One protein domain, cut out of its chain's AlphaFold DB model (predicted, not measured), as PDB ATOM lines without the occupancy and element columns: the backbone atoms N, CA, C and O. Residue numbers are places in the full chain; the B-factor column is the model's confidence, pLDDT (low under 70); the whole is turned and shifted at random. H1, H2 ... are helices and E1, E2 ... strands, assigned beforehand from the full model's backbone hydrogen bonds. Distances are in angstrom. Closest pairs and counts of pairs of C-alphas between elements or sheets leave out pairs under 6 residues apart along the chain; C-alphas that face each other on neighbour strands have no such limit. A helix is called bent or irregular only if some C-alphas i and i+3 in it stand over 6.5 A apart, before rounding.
ATOM      1  N   LEU A   3       7.724   5.345  20.061       89.38
ATOM      2  CA  LEU A   3       7.019   5.749  21.272       89.38
ATOM      3  C   LEU A   3       6.098   6.918  20.936       89.38
ATOM      4  O   LEU A   3       6.485   7.831  20.214       89.38
ATOM      5  N   LEU A   4       4.887   6.925  21.482       91.06
ATOM      6  CA  LEU A   4       3.966   8.045  21.312       91.06
ATOM      7  C   LEU A   4       4.210   9.088  22.406       91.06
ATOM      8  O   LEU A   4       3.998   8.827  23.592       91.06
ATOM      9  N   CYS A   5       4.602  10.299  22.017       91.75
ATOM     10  CA  CYS A   5       4.626  11.428  22.933       91.75
ATOM     11  C   CYS A   5       3.225  12.038  23.044       91.75
ATOM     12  O   CYS A   5       2.769  12.715  22.129       91.75
ATOM     13  N   ASN A   6       2.564  11.873  24.192       87.12
ATOM     14  CA  ASN A   6       1.230  12.441  24.436       87.12
ATOM     15  C   ASN A   6       1.227  13.973  24.594       87.12
ATOM     16  O   ASN A   6       0.196  14.607  24.404       87.12
ATOM     17  N   ILE A   7       2.374  14.574  24.925       89.69
ATOM     18  CA  ILE A   7       2.522  16.035  25.043       89.69
ATOM     19  C   ILE A   7       2.556  16.689  23.656       89.69
ATOM     20  O   ILE A   7       2.015  17.775  23.468       89.69
ATOM     21  N   CYS A   8       3.184  16.020  22.688       89.19
ATOM     22  CA  CYS A   8       3.346  16.515  21.320       89.19
ATOM     23  C   CYS A   8       2.406  15.832  20.314       89.19
ATOM     24  O   CYS A   8       2.370  16.239  19.160       89.19
ATOM     25  N   VAL A   9       1.660  14.811  20.750       90.31
ATOM     26  CA  VAL A   9       0.754  13.970  19.949       90.31
ATOM     27  C   VAL A   9       1.443  13.452  18.680       90.31
ATOM     28  O   VAL A   9       0.920  13.542  17.574       90.31
ATOM     29  N   MET A  10       2.665  12.940  18.842       91.00
ATOM     30  CA  MET A  10       3.488  12.455  17.733       91.00
ATOM     31  C   MET A  10       4.287  11.216  18.117       91.00
ATOM     32  O   MET A  10       4.672  11.048  19.278       91.00
ATOM     33  N   GLU A  11       4.558  10.371  17.131       93.88
ATOM     34  CA  GLU A  11       5.476   9.248  17.284       93.88
ATOM     35  C   GLU A  11       6.925   9.738  17.248       93.88
ATOM     36  O   GLU A  11       7.307  10.555  16.411       93.88
ATOM     37  N   ILE A  12       7.730   9.233  18.175       93.00
ATOM     38  CA  ILE A  12       9.158   9.508  18.301       93.00
ATOM     39  C   ILE A  12       9.919   8.192  18.374       93.00
ATOM     40  O   ILE A  12       9.384   7.171  18.809       93.00
ATOM     41  N   ASN A  13      11.178   8.191  17.959       93.19
ATOM     42  CA  ASN A  13      12.028   7.028  18.159       93.19
ATOM     43  C   ASN A  13      12.446   6.935  19.631       93.19
ATOM     44  O   ASN A  13      12.721   7.949  20.271       93.19
ATOM     45  N   GLU A  14      12.550   5.719  20.157       90.38
ATOM     46  CA  GLU A  14      13.067   5.462  21.505       90.38
ATOM     47  C   GLU A  14      14.455   6.086  21.735       90.38
ATOM     48  O   GLU A  14      14.710   6.667  22.788       90.38
ATOM     49  N   ASN A  15      15.320   6.073  20.717       93.00
ATOM     50  CA  ASN A  15      16.655   6.681  20.796       93.00
ATOM     51  C   ASN A  15      16.634   8.221  20.784       93.00
ATOM     52  O   ASN A  15      17.628   8.855  21.120       93.00
ATOM     53  N   GLU A  16      15.519   8.833  20.379       90.69
ATOM     54  CA  GLU A  16      15.372  10.287  20.254       90.69
ATOM     55  C   GLU A  16      14.609  10.899  21.432       90.69
ATOM     56  O   GLU A  16      14.421  12.112  21.466       90.69
ATOM     57  N   VAL A  17      14.196  10.093  22.418       91.44
ATOM     58  CA  VAL A  17      13.414  10.553  23.577       91.44
ATOM     59  C   VAL A  17      14.127  11.677  24.316       91.44
ATOM     60  O   VAL A  17      13.517  12.711  24.573       91.44
ATOM     61  N   GLU A  18      15.415  11.509  24.623       93.69
ATOM     62  CA  GLU A  18      16.178  12.512  25.368       93.69
ATOM     63  C   GLU A  18      16.297  13.823  24.585       93.69
ATOM     64  O   GLU A  18      16.074  14.903  25.132       93.69
ATOM     65  N   SER A  19      16.566  13.747  23.281       94.69
ATOM     66  CA  SER A  19      16.602  14.939  22.432       94.69
ATOM     67  C   SER A  19      15.221  15.598  22.351       94.69
ATOM     68  O   SER A  19      15.101  16.809  22.529       94.69
ATOM     69  N   HIS A  20      14.164  14.797  22.188       94.00
ATOM     70  CA  HIS A  20      12.782  15.241  22.069       94.00
ATOM     71  C   HIS A  20      12.291  16.001  23.309       94.00
ATOM     72  O   HIS A  20      11.756  17.105  23.172       94.00
ATOM     73  N   ILE A  21      12.475  15.452  24.517       93.50
ATOM     74  CA  ILE A  21      11.953  16.058  25.758       93.50
ATOM     75  C   ILE A  21      12.642  17.379  26.118       93.50
ATOM     76  O   ILE A  21      12.062  18.200  26.830       93.50
ATOM     77  N   ASN A  22      13.859  17.588  25.612       93.62
ATOM     78  CA  ASN A  22      14.636  18.808  25.809       93.62
ATOM     79  C   ASN A  22      14.370  19.869  24.728       93.62
ATOM     80  O   ASN A  22      14.883  20.984  24.824       93.62
ATOM     81  N   THR A  23      13.563  19.565  23.703       94.25
ATOM     82  CA  THR A  23      13.190  20.565  22.694       94.25
ATOM     83  C   THR A  23      12.314  21.664  23.290       94.25
ATOM     84  O   THR A  23      11.442  21.415  24.126       94.25
ATOM     85  N   GLN A  24      12.485  22.895  22.794       93.25
ATOM     86  CA  GLN A  24      11.651  24.024  23.210       93.25
ATOM     87  C   GLN A  24      10.160  23.737  22.969       93.25
ATOM     88  O   GLN A  24       9.340  23.993  23.844       93.25
ATOM     89  N   ALA A  25       9.820  23.104  21.841       89.88
ATOM     90  CA  ALA A  25       8.449  22.721  21.515       89.88
ATOM     91  C   ALA A  25       7.828  21.786  22.568       89.88
ATOM     92  O   ALA A  25       6.695  22.005  23.002       89.88
ATOM     93  N   HIS A  26       8.572  20.771  23.021       92.81
ATOM     94  CA  HIS A  26       8.105  19.868  24.071       92.81
ATOM     95  C   HIS A  26       7.886  20.612  25.396       92.81
ATOM     96  O   HIS A  26       6.857  20.428  26.048       92.81
ATOM     97  N   LEU A  27       8.816  21.491  25.778       92.56
ATOM     98  CA  LEU A  27       8.717  22.290  27.003       92.56
ATOM     99  C   LEU A  27       7.548  23.288  26.958       92.56
ATOM    100  O   LEU A  27       6.821  23.430  27.943       92.56
ATOM    101  N   GLU A  28       7.317  23.937  25.816       92.19
ATOM    102  CA  GLU A  28       6.185  24.841  25.601       92.19
ATOM    103  C   GLU A  28       4.849  24.095  25.683       92.19
ATOM    104  O   GLU A  28       3.939  24.533  26.388       92.19
ATOM    105  N   ASN A  29       4.734  22.943  25.017       89.44
ATOM    106  CA  ASN A  29       3.534  22.109  25.077       89.44
ATOM    107  C   ASN A  29       3.283  21.594  26.500       89.44
ATOM    108  O   ASN A  29       2.165  21.696  27.007       89.44
ATOM    109  N   LYS A  30       4.331  21.145  27.197       87.81
ATOM    110  CA  LYS A  30       4.266  20.751  28.611       87.81
ATOM    111  C   LYS A  30       3.779  21.899  29.502       87.81
ATOM    112  O   LYS A  30       2.931  21.684  30.366       87.81
ATOM    113  N   SER A  31       4.267  23.121  29.284       87.19
ATOM    114  CA  SER A  31       3.850  24.311  30.040       87.19
ATOM    115  C   SER A  31       2.383  24.694  29.780       87.19
ATOM    116  O   SER A  31       1.633  25.000  30.714       87.19
ATOM    117  N   LYS A  32       1.925  24.587  28.522       82.88
ATOM    118  CA  LYS A  32       0.515  24.795  28.136       82.88
ATOM    119  C   LYS A  32      -0.420  23.777  28.796       82.88
ATOM    120  O   LYS A  32      -1.496  24.152  29.264       82.88
ATOM    121  N   ILE A  33       0.007  22.516  28.888       75.69
ATOM    122  CA  ILE A  33      -0.736  21.451  29.578       75.69
ATOM    123  C   ILE A  33      -0.760  21.700  31.094       75.69
ATOM    124  O   ILE A  33      -1.813  21.576  31.709       75.69
ATOM    125  N   SER A  34       0.359  22.130  31.687       61.88
ATOM    126  CA  SER A  34       0.453  22.428  33.128       61.88
ATOM    127  C   SER A  34      -0.452  23.598  33.554       61.88
ATOM    128  O   SER A  34      -1.050  23.576  34.627       61.88
ATOM    129  N   THR A  35      -0.628  24.594  32.679       54.81
ATOM    130  CA  THR A  35      -1.545  25.727  32.916       54.81
ATOM    131  C   THR A  35      -3.007  25.354  32.628       54.81
ATOM    132  O   THR A  35      -3.930  25.934  33.194       54.81
ATOM    133  N   SER A  36      -3.231  24.314  31.821       48.91
ATOM    134  CA  SER A  36      -4.534  23.670  31.618       48.91
ATOM    135  C   SER A  36      -4.779  22.555  32.643       48.91
ATOM    136  O   SER A  36      -5.307  21.493  32.322       48.91
ATOM    137  N   GLY A  37      -4.484  22.809  33.921       50.44
ATOM    138  CA  GLY A  37      -4.948  22.015  35.069       50.44
ATOM    139  C   GLY A  37      -6.466  22.100  35.299       50.44
ATOM    140  O   GLY A  37      -6.935  22.109  36.432       50.44
ATOM    141  N   LYS A  38      -7.247  22.193  34.221       49.97
ATOM    142  CA  LYS A  38      -8.711  22.159  34.190       49.97
ATOM    143  C   LYS A  38      -9.184  21.087  33.196       49.97
ATOM    144  O   LYS A  38     -10.135  21.285  32.458       49.97
ATOM    145  N   GLY A  39      -8.459  19.973  33.151       50.88
ATOM    146  CA  GLY A  39      -8.776  18.788  32.350       50.88
ATOM    147  C   GLY A  39      -8.522  17.477  33.095       50.88
ATOM    148  O   GLY A  39      -8.597  16.411  32.495       50.88
ATOM    149  N   LEU A  40      -8.247  17.527  34.407       48.81
ATOM    150  CA  LEU A  40      -8.475  16.370  35.269       48.81
ATOM    151  C   LEU A  40      -9.978  16.329  35.544       48.81
ATOM    152  O   LEU A  40     -10.455  16.734  36.607       48.81
ATOM    153  N   ASP A  41     -10.730  15.920  34.526       50.44
ATOM    154  CA  ASP A  41     -12.126  15.566  34.675       50.44
ATOM    155  C   ASP A  41     -12.180  14.479  35.746       50.44
ATOM    156  O   ASP A  41     -11.889  13.304  35.509       50.44
ATOM    157  N   LYS A  42     -12.584  14.880  36.954       48.53
ATOM    158  CA  LYS A  42     -13.066  13.968  37.994       48.53
ATOM    159  C   LYS A  42     -14.115  12.993  37.422       48.53
ATOM    160  O   LYS A  42     -14.324  11.934  38.005       48.53
ATOM    161  N   SER A  43     -14.711  13.290  36.263       53.81
ATOM    162  CA  SER A  43     -15.563  12.389  35.484       53.81
ATOM    163  C   SER A  43     -14.843  11.147  34.955       53.81
ATOM    164  O   SER A  43     -15.415  10.069  35.048       53.81
ATOM    165  N   VAL A  44     -13.596  11.228  34.467       49.94
ATOM    166  CA  VAL A  44     -12.901  10.027  33.960       49.94
ATOM    167  C   VAL A  44     -12.582   9.095  35.121       49.94
ATOM    168  O   VAL A  44     -12.977   7.938  35.078       49.94
ATOM    169  N   ALA A  45     -12.010   9.592  36.222       51.75
ATOM    170  CA  ALA A  45     -11.759   8.762  37.406       51.75
ATOM    171  C   ALA A  45     -13.042   8.099  37.964       51.75
ATOM    172  O   ALA A  45     -12.994   6.964  38.430       51.75
ATOM    173  N   THR A  46     -14.200   8.763  37.856       50.66
ATOM    174  CA  THR A  46     -15.487   8.217  38.329       50.66
ATOM    175  C   THR A  46     -16.091   7.174  37.374       50.66
ATOM    176  O   THR A  46     -16.806   6.284  37.828       50.66
ATOM    177  N   ILE A  47     -15.796   7.228  36.068       55.66
ATOM    178  CA  ILE A  47     -16.289   6.235  35.092       55.66
ATOM    179  C   ILE A  47     -15.586   4.879  35.270       55.66
ATOM    180  O   ILE A  47     -16.245   3.842  35.203       55.66
ATOM    181  N   TRP A  48     -14.286   4.867  35.584       52.22
ATOM    182  CA  TRP A  48     -13.561   3.614  35.854       52.22
ATOM    183  C   TRP A  48     -13.983   2.957  37.181       52.22
ATOM    184  O   TRP A  48     -14.011   1.734  37.271       52.22
ATOM    185  N   LEU A  49     -14.372   3.744  38.193       53.66
ATOM    186  CA  LEU A  49     -14.796   3.227  39.505       53.66
ATOM    187  C   LEU A  49     -16.208   2.618  39.515       53.66
ATOM    188  O   LEU A  49     -16.501   1.805  40.382       53.66
ATOM    189  N   LYS A  50     -17.080   2.980  38.565       50.31
ATOM    190  CA  LYS A  50     -18.455   2.447  38.479       50.31
ATOM    191  C   LYS A  50     -18.593   1.132  37.708       50.31
ATOM    192  O   LYS A  50     -19.695   0.609  37.637       50.31
ATOM    193  N   SER A  51     -17.512   0.612  37.129       53.50
ATOM    194  CA  SER A  51     -17.519  -0.683  36.423       53.50
ATOM    195  C   SER A  51     -16.981  -1.835  37.286       53.50
ATOM    196  O   SER A  51     -16.648  -2.890  36.754       53.50
TER     197      SER A  51
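AT A GLANCE: This is residues 3 to 51 of the 53 residues of an uncharacterized protein of Candidatus Nitrosotalea okcheonensis (UniProt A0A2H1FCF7). A small head, the antiparallel hairpin E1 E2 with H1 beside it, leads into the longer H2, and residues 34 to 51, including H3, stick out as a free arm. The 49 printed residues, with named elements in the order E1 E2 H1 H2 H3, are mostly helix and flat, 40 by 24 by 13 A, only just loose, close to extended, with a radius of gyration of the C-alphas of 14.3 A.

HOW THE PARTS SIT: In the hairpin of E1, residues 3 to 5, and E2, residues 10 to 13, N 3 and O 12 are within hydrogen-bond range at 2.8 A. H1, residues 14 to 21, is irregular, with C-alphas 15 and 18 7.4 A apart; its closest C-alpha pair with E1 is Leu 3 and Glu 14, 6.1 A. H2, residues 24 to 35, is close to H1 but not clearly touching, the closest C-alphas being those of His 20 and His 26, 6.9 A, at a steep tilt of 67 degrees, the same way. H3, residues 42 to 49, is apart from H2. Every O i to N i+4 pair is within hydrogen-bond range in H2, 2 of 4 in H1 and 3 of 4 in H3.

IN THESE COORDINATES: E1 begins at C-alpha 3 (7.019, 5.749, 21.272). H2 is 16.5 A long; H3, 11.0 A, ends at C-alpha 49 (-14.796, 3.227, 39.505).

THE WHOLE: The C-alphas farthest apart, of Ser 19 and Lys 50, are 40.5 A apart. The printed part has no cut and no long link. Residues 34 to 51 have pLDDT under 70.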